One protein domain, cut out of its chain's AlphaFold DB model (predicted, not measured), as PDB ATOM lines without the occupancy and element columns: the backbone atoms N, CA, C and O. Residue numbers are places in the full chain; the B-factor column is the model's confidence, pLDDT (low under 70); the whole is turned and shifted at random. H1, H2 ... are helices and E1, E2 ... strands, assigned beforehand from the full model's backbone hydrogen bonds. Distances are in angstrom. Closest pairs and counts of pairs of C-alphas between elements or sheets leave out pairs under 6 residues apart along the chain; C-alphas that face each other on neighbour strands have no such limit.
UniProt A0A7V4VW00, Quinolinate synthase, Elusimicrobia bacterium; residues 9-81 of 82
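Overview. This is residues 9 to 81 of the 82 residues of the protein "Quinolinate synthase" of Elusimicrobia bacterium (UniProt A0A7V4VW00). A small head of two short parallel strands, E1 and E2, with helix H1 packed on them, opens into a long arm that swings away through H2 and folds round to H3, giving an open U. H2 makes the bottom of the U and H3 its far limb; the three helices have no contact with one another, and residues 59 to 81 stick out free. The printed part has 73 residues, with three named helices and two named strands in the order E1, H1, E2, H2, H3; the sheet order is E1, E2, all parallel, and the class is mostly helix. The whole is extended, with a radius of gyration of the C-alphas of 18.0 A and spans of 46 by 38 by 23 A.

Arrangement. E1, residues 9 to 11, and E2, residues 29 to 32, are parallel neighbours with an angle of 30 degrees between their directions. N 11 and O 31 are 2.8 A apart and N 31 and O 9 are 2.8 A apart, both within hydrogen-bond range. H1, residues 16 to 24, stands between them along the chain, and E1, H1 and E2 form a strand-helix-strand unit, two parallel neighbour strands joined through a helix, with a right-handed crossover. The closest C-alphas of H1 and E2 are those of Ile 18 and Phe 30, 6.4 A apart. H2, residues 47 to 56, is apart from H1 and from E1. H3, residues 65 to 79, is apart from H2, H1, E1 and E2. Every O i to N i+4 pair is within hydrogen-bond range in H2, against 4 of 5 in H1 and 10 of 11 in H3.

Along the chain. E1 begins at C-alpha 9, at (10.341, 5.720, 2.709), and measures 6.2 A from first to last C-alpha. H1 measures 13.4 A and E2 10.1 A. H2 begins at C-alpha 47, at (14.297, 32.104, -9.072), and measures 14.2 A. H3, the longest helix, measures 20.6 A and ends at C-alpha 79, at (-7.113, 27.794, 13.879).

Size, cuts and confidence. The two C-alphas farthest apart are those of Glu 27 and Arg 66, 48.9 A. The links E1 to H1 and H1 to E2 are tight, H2 to H3 is short, and E2 to H2 is long, with residues 33 to 46 in no named element. Residues 51 to 57, of which 51 to 56 belong to H2, stand free, as do residues 59 to 81, of which 65 to 79 belong to H3. The printed part has no cut. The mean pLDDT of the printed part is 95.9, and no printed residue is under 70.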
ATOM      1  N   PHE A   9      11.729   5.257   2.739       96.25
ATOM      2  CA  PHE A   9      10.341   5.720   2.709       96.25
ATOM      3  C   PHE A   9       9.857   5.848   1.273       96.25
ATOM      4  O   PHE A   9      10.537   6.455   0.449       96.25
ATOM      5  N   ILE A  10       8.655   5.341   1.004       95.38
ATOM      6  CA  ILE A  10       7.925   5.651  -0.225       95.38
ATOM      7  C   ILE A  10       7.077   6.895   0.040       95.38
ATOM      8  O   ILE A  10       6.346   6.957   1.030       95.38
ATOM      9  N   VAL A  11       7.190   7.897  -0.826       95.81
ATOM     10  CA  VAL A  11       6.542   9.200  -0.673       95.81
ATOM     11  C   VAL A  11       5.442   9.343  -1.722       95.81
ATOM     12  O   VAL A  11       5.714   9.529  -2.906       95.81
ATOM     13  N   GLY A  12       4.190   9.251  -1.276       94.81
ATOM     14  CA  GLY A  12       2.986   9.363  -2.109       94.81
ATOM     15  C   GLY A  12       2.442  10.787  -2.213       94.81
ATOM     16  O   GLY A  12       1.284  11.023  -1.887       94.81
ATOM     17  N   THR A  13       3.272  11.754  -2.593       94.12
ATOM     18  CA  THR A  13       2.847  13.150  -2.803       94.12
ATOM     19  C   THR A  13       3.708  13.809  -3.885       94.12
ATOM     20  O   THR A  13       4.428  13.114  -4.598       94.12
ATOM     21  N   GLU A  14       3.625  15.132  -4.031       94.81
ATOM     22  CA  GLU A  14       4.388  15.878  -5.034       94.81
ATOM     23  C   GLU A  14       5.905  15.682  -4.861       94.81
ATOM     24  O   GLU A  14       6.434  15.785  -3.750       94.81
ATOM     25  N   ILE A  15       6.614  15.419  -5.965       94.12
ATOM     26  CA  ILE A  15       8.039  15.040  -5.951       94.12
ATOM     27  C   ILE A  15       8.954  16.086  -5.296       94.12
ATOM     28  O   ILE A  15       9.982  15.745  -4.712       94.12
ATOM     29  N   GLY A  16       8.584  17.366  -5.330       92.56
ATOM     30  CA  GLY A  16       9.335  18.459  -4.720       92.56
ATOM     31  C   GLY A  16       9.438  18.365  -3.199       92.56
ATOM     32  O   GLY A  16      10.420  18.862  -2.641       92.56
ATOM     33  N   ILE A  17       8.520  17.666  -2.514       94.81
ATOM     34  CA  ILE A  17       8.648  17.439  -1.065       94.81
ATOM     35  C   ILE A  17       9.918  16.640  -0.737       94.81
ATOM     36  O   ILE A  17      10.506  16.817   0.331       94.81
ATOM     37  N   ILE A  18      10.359  15.762  -1.648       94.81
ATOM     38  CA  ILE A  18      11.473  14.836  -1.413       94.81
ATOM     39  C   ILE A  18      12.762  15.609  -1.155       94.81
ATOM     40  O   ILE A  18      13.543  15.219  -0.289       94.81
ATOM     41  N   HIS A  19      12.965  16.736  -1.842       94.50
ATOM     42  CA  HIS A  19      14.109  17.609  -1.591       94.50
ATOM     43  C   HIS A  19      14.152  18.075  -0.126       94.50
ATOM     44  O   HIS A  19      15.181  17.953   0.540       94.50
ATOM     45  N   ARG A  20      13.014  18.541   0.409       94.75
ATOM     46  CA  ARG A  20      12.900  18.969   1.809       94.75
ATOM     47  C   ARG A  20      13.103  17.804   2.776       94.75
ATOM     48  O   ARG A  20      13.849  17.943   3.741       94.75
ATOM     49  N   LEU A  21      12.489  16.653   2.501       94.81
ATOM     50  CA  LEU A  21      12.615  15.458   3.341       94.81
ATOM     51  C   LEU A  21      14.067  14.976   3.448       94.81
ATOM     52  O   LEU A  21      14.518  14.685   4.557       94.81
ATOM     53  N   LYS A  22      14.802  14.965   2.327       94.69
ATOM     54  CA  LYS A  22      16.240  14.654   2.280       94.69
ATOM     55  C   LYS A  22      17.065  15.675   3.062       94.69
ATOM     56  O   LYS A  22      17.916  15.281   3.849       94.69
ATOM     57  N   LYS A  23      16.782  16.974   2.914       94.81
ATOM     58  CA  LYS A  23      17.474  18.034   3.671       94.81
ATOM     59  C   LYS A  23      17.281  17.892   5.184       94.81
ATOM     60  O   LYS A  23      18.213  18.111   5.947       94.81
ATOM     61  N   GLU A  24      16.078  17.530   5.621       94.50
ATOM     62  CA  GLU A  24      15.759  17.358   7.042       94.50
ATOM     63  C   GLU A  24      16.213  16.003   7.619       94.50
ATOM     64  O   GLU A  24      16.273  15.855   8.839       94.50
ATOM     65  N   ASN A  25      16.489  15.006   6.768       94.69
ATOM     66  CA  ASN A  25      16.860  13.642   7.161       94.69
ATOM     67  C   ASN A  25      17.914  13.071   6.179       94.69
ATOM     68  O   ASN A  25      17.588  12.167   5.407       94.69
ATOM     69  N   PRO A  26      19.161  13.579   6.188       92.75
ATOM     70  CA  PRO A  26      20.165  13.261   5.162       92.75
ATOM     71  C   PRO A  26      20.554  11.777   5.109       92.75
ATOM     72  O   PRO A  26      20.841  11.255   4.039       92.75
ATOM     73  N   GLU A  27      20.482  11.078   6.244       94.25
ATOM     74  CA  GLU A  27      20.808   9.648   6.373       94.25
ATOM     75  C   GLU A  27      19.697   8.702   5.874       94.25
ATOM     76  O   GLU A  27      19.827   7.479   5.963       94.25
ATOM     77  N   LYS A  28      18.557   9.242   5.422       94.31
ATOM     78  CA  LYS A  28      17.374   8.459   5.037       94.31
ATOM     79  C   LYS A  28      17.109   8.569   3.539       94.31
ATOM     80  O   LYS A  28      17.248   9.621   2.922       94.31
ATOM     81  N   GLU A  29      16.673   7.459   2.963       95.81
ATOM     82  CA  GLU A  29      16.324   7.334   1.557       95.81
ATOM     83  C   GLU A  29      14.823   7.579   1.359       95.81
ATOM     84  O   GLU A  29      13.974   6.983   2.028       95.81
ATOM     85  N   PHE A  30      14.491   8.451   0.409       96.31
ATOM     86  CA  PHE A  30      13.119   8.795   0.044       96.31
ATOM     87  C   PHE A  30      12.905   8.485  -1.434       96.31
ATOM     88  O   PHE A  30      13.599   9.043  -2.288       96.31
ATOM     89  N   ILE A  31      11.945   7.606  -1.703       95.69
ATOM     90  CA  ILE A  31      11.602   7.071  -3.018       95.69
ATOM     91  C   ILE A  31      10.233   7.647  -3.400       95.69
ATOM     92  O   ILE A  31       9.285   7.490  -2.625       95.69
ATOM     93  N   PRO A  32      10.081   8.338  -4.542       95.94
ATOM     94  CA  PRO A  32       8.767   8.781  -4.989       95.94
ATOM     95  C   PRO A  32       7.879   7.570  -5.295       95.94
ATOM     96  O   PRO A  32       8.331   6.589  -5.877       95.94
ATOM     97  N   ALA A  33       6.596   7.643  -4.938       95.94
ATOM     98  CA  ALA A  33       5.628   6.630  -5.360       95.94
ATOM     99  C   ALA A  33       5.381   6.671  -6.881       95.94
ATOM    100  O   ALA A  33       5.013   5.664  -7.479       95.94
ATOM    101  N   SER A  34       5.566   7.842  -7.500       94.31
ATOM    102  CA  SER A  34       5.489   8.049  -8.943       94.31
ATOM    103  C   SER A  34       6.314   9.268  -9.341       94.31
ATOM    104  O   SER A  34       6.159  10.338  -8.753       94.31
ATOM    105  N   GLU A  35       7.131   9.132 -10.383       90.88
ATOM    106  CA  GLU A  35       7.854  10.256 -10.999       90.88
ATOM    107  C   GLU A  35       6.903  11.237 -11.714       90.88
ATOM    108  O   GLU A  35       7.261  12.377 -11.994       90.88
ATOM    109  N   LEU A  36       5.658  10.818 -11.974       92.75
ATOM    110  CA  LEU A  36       4.624  11.647 -12.602       92.75
ATOM    111  C   LEU A  36       3.875  12.533 -11.598       92.75
ATOM    112  O   LEU A  36       3.037  13.335 -12.008       92.75
ATOM    113  N   ALA A  37       4.152  12.413 -10.294       92.81
ATOM    114  CA  ALA A  37       3.556  13.248  -9.250       92.81
ATOM    115  C   ALA A  37       4.172  14.664  -9.240       92.81
ATOM    116  O   ALA A  37       4.711  15.140  -8.242       92.81
ATOM    117  N   PHE A  38       4.105  15.337 -10.386       91.19
ATOM    118  CA  PHE A  38       4.670  16.650 -10.646       91.19
ATOM    119  C   PHE A  38       3.550  17.679 -10.815       91.19
ATOM    120  O   PHE A  38       2.721  17.575 -11.718       91.19
ATOM    121  N   CYS A  39       3.529  18.705  -9.963       92.88
ATOM    122  CA  CYS A  39       2.564  19.794 -10.092       92.88
ATOM    123  C   CYS A  39       3.143  20.922 -10.953       92.88
ATOM    124  O   CYS A  39       3.907  21.760 -10.465       92.88
ATOM    125  N   SER A  40       2.747  20.974 -12.226       93.56
ATOM    126  CA  SER A  40       3.172  22.016 -13.172       93.56
ATOM    127  C   SER A  40       2.875  23.428 -12.661       93.56
ATOM    128  O   SER A  40       3.742  24.297 -12.732       93.56
ATOM    129  N   THR A  41       1.704  23.643 -12.053       95.50
ATOM    130  CA  THR A  41       1.310  24.935 -11.474       95.50
ATOM    131  C   THR A  41       2.235  25.380 -10.343       95.50
ATOM    132  O   THR A  41       2.537  26.563 -10.243       95.50
ATOM    133  N   MET A  42       2.746  24.467  -9.509       94.38
ATOM    134  CA  MET A  42       3.698  24.835  -8.451       94.38
ATOM    135  C   MET A  42       5.067  25.243  -9.009       94.38
ATOM    136  O   MET A  42       5.755  26.052  -8.392       94.38
ATOM    137  N   LYS A  43       5.475  24.710 -10.169       94.00
ATOM    138  CA  LYS A  43       6.784  25.008 -10.779       94.00
ATOM    139  C   LYS A  43       6.785  26.235 -11.686       94.00
ATOM    140  O   LYS A  43       7.816  26.555 -12.267       94.00
ATOM    141  N   VAL A  44       5.670  26.961 -11.791       96.00
ATOM    142  CA  VAL A  44       5.660  28.254 -12.495       96.00
ATOM    143  C   VAL A  44       6.479  29.320 -11.763       96.00
ATOM    144  O   VAL A  44       6.829  30.328 -12.382       96.00
ATOM    145  N   ILE A  45       6.763  29.111 -10.472       96.44
ATOM    146  CA  ILE A  45       7.622  29.957  -9.643       96.44
ATOM    147  C   ILE A  45       9.083  29.574  -9.896       96.44
ATOM    148  O   ILE A  45       9.494  28.455  -9.591       96.44
ATOM    149  N   THR A  46       9.861  30.507 -10.443       97.50
ATOM    150  CA  THR A  46      11.300  30.349 -10.715       97.50
ATOM    151  C   THR A  46      12.108  31.372  -9.918       97.50
ATOM    152  O   THR A  46      11.538  32.330  -9.390       97.50
ATOM    153  N   LEU A  47      13.428  31.187  -9.820       98.19
ATOM    154  CA  LEU A  47      14.297  32.104  -9.072       98.19
ATOM    155  C   LEU A  47      14.278  33.521  -9.662       98.19
ATOM    156  O   LEU A  47      14.225  34.493  -8.913       98.19
ATOM    157  N   GLU A  48      14.231  33.639 -10.988       98.25
ATOM    158  CA  GLU A  48      14.153  34.912 -11.711       98.25
ATOM    159  C   GLU A  48      12.846  35.641 -11.397       98.25
ATOM    160  O   GLU A  48      12.850  36.831 -11.104       98.25
ATOM    161  N   LYS A  49      11.717  34.920 -11.373       97.62
ATOM    162  CA  LYS A  49      10.424  35.518 -11.013       97.62
ATOM    163  C   LYS A  49      10.371  35.955  -9.554       97.62
ATOM    164  O   LYS A  49       9.701  36.936  -9.256       97.62
ATOM    165  N   VAL A  50      11.039  35.235  -8.653       98.06
ATOM    166  CA  VAL A  50      11.155  35.646  -7.246       98.06
ATOM    167  C   VAL A  50      11.993  36.918  -7.132       98.06
ATOM    168  O   VAL A  50      11.592  37.826  -6.411       98.06
ATOM    169  N   LEU A  51      13.105  37.010  -7.867       98.44
ATOM    170  CA  LEU A  51      13.918  38.225  -7.939       98.44
ATOM    171  C   LEU A  51      13.081  39.418  -8.417       98.44
ATOM    172  O   LEU A  51      12.965  40.400  -7.688       98.44
ATOM    173  N   TRP A  52      12.415  39.297  -9.566       98.44
ATOM    174  CA  TRP A  52      11.578  40.371 -10.109       98.44
ATOM    175  C   TRP A  52      10.427  40.740  -9.177       98.44
ATOM    176  O   TRP A  52      10.100  41.912  -9.029       98.44
ATOM    177  N   ALA A  53       9.828  39.759  -8.498       98.06
ATOM    178  CA  ALA A  53       8.764  40.036  -7.543       98.06
ATOM    179  C   ALA A  53       9.238  40.890  -6.359       98.06
ATOM    180  O   ALA A  53       8.469  41.705  -5.848       98.06
ATOM    181  N   LEU A  54      10.492  40.715  -5.930       98.00
ATOM    182  CA  LEU A  54      11.111  41.511  -4.872       98.00
ATOM    183  C   LEU A  54      11.553  42.893  -5.368       98.00
ATOM    184  O   LEU A  54      11.395  43.863  -4.632       98.00
ATOM    185  N   GLU A  55      12.068  42.989  -6.596       98.50
ATOM    186  CA  GLU A  55      12.472  44.258  -7.221       98.50
ATOM    187  C   GLU A  55      11.263  45.160  -7.507       98.50
ATOM    188  O   GLU A  55      11.259  46.337  -7.147       98.50
ATOM    189  N   ASP A  56      10.210  44.592  -8.096       98.00
ATOM    190  CA  ASP A  56       9.022  45.330  -8.530       98.00
ATOM    191  C   ASP A  56       7.934  45.431  -7.450       98.00
ATOM    192  O   ASP A  56       6.930  46.124  -7.650       98.00
ATOM    193  N   LEU A  57       8.091  44.703  -6.333       97.00
ATOM    194  CA  LEU A  57       7.080  44.509  -5.280       97.00
ATOM    195  C   LEU A  57       5.716  44.069  -5.846       97.00
ATOM    196  O   LEU A  57       4.652  44.547  -5.441       97.00
ATOM    197  N   LYS A  58       5.749  43.154  -6.819       96.00
ATOM    198  CA  LYS A  58       4.586  42.673  -7.579       96.00
ATOM    199  C   LYS A  58       4.626  41.152  -7.771       96.00
ATOM    200  O   LYS A  58       5.696  40.563  -7.767       96.00
ATOM    201  N   PRO A  59       3.475  40.501  -8.017       95.75
ATOM    202  CA  PRO A  59       2.131  41.073  -8.045       95.75
ATOM    203  C   PRO A  59       1.568  41.322  -6.637       95.75
ATOM    204  O   PRO A  59       1.720  40.498  -5.738       95.75
ATOM    205  N   GLU A  60       0.845  42.430  -6.466       97.00
ATOM    206  CA  GLU A  60       0.017  42.648  -5.276       97.00
ATOM    207  C   GLU A  60      -1.277  41.828  -5.402       97.00
ATOM    208  O   GLU A  60      -2.056  42.009  -6.342       97.00
ATOM    209  N   ILE A  61      -1.526  40.927  -4.452       97.06
ATOM    210  CA  ILE A  61      -2.742  40.109  -4.438       97.06
ATOM    211  C   ILE A  61      -3.851  40.846  -3.683       97.06
ATOM    212  O   ILE A  61      -3.759  41.052  -2.474       97.06
ATOM    213  N   LYS A  62      -4.934  41.199  -4.385       97.25
ATOM    214  CA  LYS A  62      -6.137  41.808  -3.795       97.25
ATOM    215  C   LYS A  62      -7.292  40.820  -3.793       97.25
ATOM    216  O   LYS A  62      -7.576  40.178  -4.800       97.25
ATOM    217  N   VAL A  63      -7.994  40.742  -2.667       97.56
ATOM    218  CA  VAL A  63      -9.201  39.924  -2.506       97.56
ATOM    219  C   VAL A  63     -10.362  40.848  -2.136       97.56
ATOM    220  O   VAL A  63     -10.219  41.625  -1.192       97.56
ATOM    221  N   PRO A  64     -11.517  40.783  -2.828       98.38
ATOM    222  CA  PRO A  64     -12.682  41.594  -2.482       98.38
ATOM    223  C   PRO A  64     -13.106  41.411  -1.022       98.38
ATOM    224  O   PRO A  64     -13.205  40.283  -0.534       98.38
ATOM    225  N   GLU A  65     -13.428  42.512  -0.339       98.06
ATOM    226  CA  GLU A  65     -13.632  42.523   1.117       98.06
ATOM    227  C   GLU A  65     -14.710  41.536   1.588       98.06
ATOM    228  O   GLU A  65     -14.546  40.851   2.599       98.06
ATOM    229  N   ARG A  66     -15.794  41.396   0.817       98.06
ATOM    230  CA  ARG A  66     -16.850  40.412   1.097       98.06
ATOM    231  C   ARG A  66     -16.308  38.978   1.097       98.06
ATOM    232  O   ARG A  66     -16.604  38.224   2.020       98.06
ATOM    233  N   ILE A  67     -15.508  38.616   0.092       98.06
ATOM    234  CA  ILE A  67     -14.905  37.279  -0.032       98.06
ATOM    235  C   ILE A  67     -13.903  37.060   1.102       98.06
ATOM    236  O   ILE A  67     -13.963  36.034   1.781       98.06
ATOM    237  N   ARG A  68     -13.041  38.053   1.365       98.12
ATOM    238  CA  ARG A  68     -12.044  38.009   2.443       98.12
ATOM    239  C   ARG A  68     -12.692  37.726   3.799       98.12
ATOM    240  O   ARG A  68     -12.251  36.814   4.492       98.12
ATOM    241  N   LYS A  69     -13.748  38.464   4.174       98.00
ATOM    242  CA  LYS A  69     -14.454  38.275   5.460       98.00
ATOM    243  C   LYS A  69     -15.034  36.867   5.599       98.00
ATOM    244  O   LYS A  69     -14.894  36.252   6.655       98.00
ATOM    245  N   MET A  70     -15.665  36.355   4.542       97.50
ATOM    246  CA  MET A  70     -16.270  35.020   4.556       97.50
ATOM    247  C   MET A  70     -15.209  33.920   4.675       97.50
ATOM    248  O   MET A  70     -15.330  33.057   5.542       97.50
ATOM    249  N   ALA A  71     -14.147  33.981   3.867       97.88
ATOM    250  CA  ALA A  71     -13.055  33.008   3.913       97.88
ATOM    251  C   ALA A  71     -12.309  33.036   5.259       97.88
ATOM    252  O   ALA A  71     -12.015  31.985   5.827       97.88
ATOM    253  N   MET A  72     -12.071  34.233   5.808       97.81
ATOM    254  CA  MET A  72     -11.379  34.411   7.086       97.81
ATOM    255  C   MET A  72     -12.132  33.763   8.254       97.81
ATOM    256  O   MET A  72     -11.504  33.205   9.148       97.81
ATOM    257  N   SER A  73     -13.468  33.778   8.243       97.25
ATOM    258  CA  SER A  73     -14.271  33.111   9.278       97.25
ATOM    259  C   SER A  73     -13.988  31.605   9.346       97.25
ATOM    260  O   SER A  73     -13.777  31.064  10.431       97.25
ATOM    261  N   SER A  74     -13.916  30.931   8.193       97.19
ATOM    262  CA  SER A  74     -13.591  29.501   8.125       97.19
ATOM    263  C   SER A  74     -12.167  29.211   8.600       97.19
ATOM    264  O   SER A  74     -11.960  28.267   9.361       97.19
ATOM    265  N   ILE A  75     -11.201  30.046   8.204       97.00
ATOM    266  CA  ILE A  75      -9.798  29.907   8.623       97.00
ATOM    267  C   ILE A  75      -9.668  30.094  10.140       97.00
ATOM    268  O   ILE A  75      -9.061  29.261  10.804       97.00
ATOM    269  N   ASN A  76     -10.295  31.127  10.711       97.56
ATOM    270  CA  ASN A  76     -10.249  31.381  12.154       97.56
ATOM    271  C   ASN A  76     -10.864  30.236  12.965       97.56
ATOM    272  O   ASN A  76     -10.329  29.864  14.002       97.56
ATOM    273  N   LYS A  77     -11.961  29.636  12.485       97.31
ATOM    274  CA  LYS A  77     -12.539  28.452  13.132       97.31
ATOM    275  C   LYS A  77     -11.573  27.273  13.126       97.31
ATOM    276  O   LYS A  77     -11.447  26.627  14.153       97.31
ATOM    277  N   MET A  78     -10.894  27.016  12.006       96.94
ATOM    278  CA  MET A  78      -9.878  25.961  11.925       96.94
ATOM    279  C   MET A  78      -8.742  26.212  12.922       96.94
ATOM    280  O   MET A  78      -8.367  25.297  13.641       96.94
ATOM    281  N   LEU A  79      -8.226  27.442  12.991       96.31
ATOM    282  CA  LEU A  79      -7.113  27.794  13.879       96.31
ATOM    283  C   LEU A  79      -7.481  27.730  15.366       96.31
ATOM    284  O   LEU A  79      -6.636  27.364  16.165       96.31
ATOM    285  N   ASN A  80      -8.727  28.033  15.737       96.50
ATOM    286  CA  ASN A  80      -9.183  27.970  17.132       96.50
ATOM    287  C   ASN A  80      -9.401  26.537  17.659       96.50
ATOM    288  O   ASN A  80      -9.709  26.372  18.837       96.50
ATOM    289  N   LEU A  81      -9.330  25.520  16.794       91.94
ATOM    290  CA  LEU A  81      -9.449  24.107  17.178       91.94
ATOM    291  C   LEU A  81      -8.093  23.446  17.464       91.94
ATOM    292  O   LEU A  81      -8.078  22.305  17.926       91.94
TER     293      LEU A  81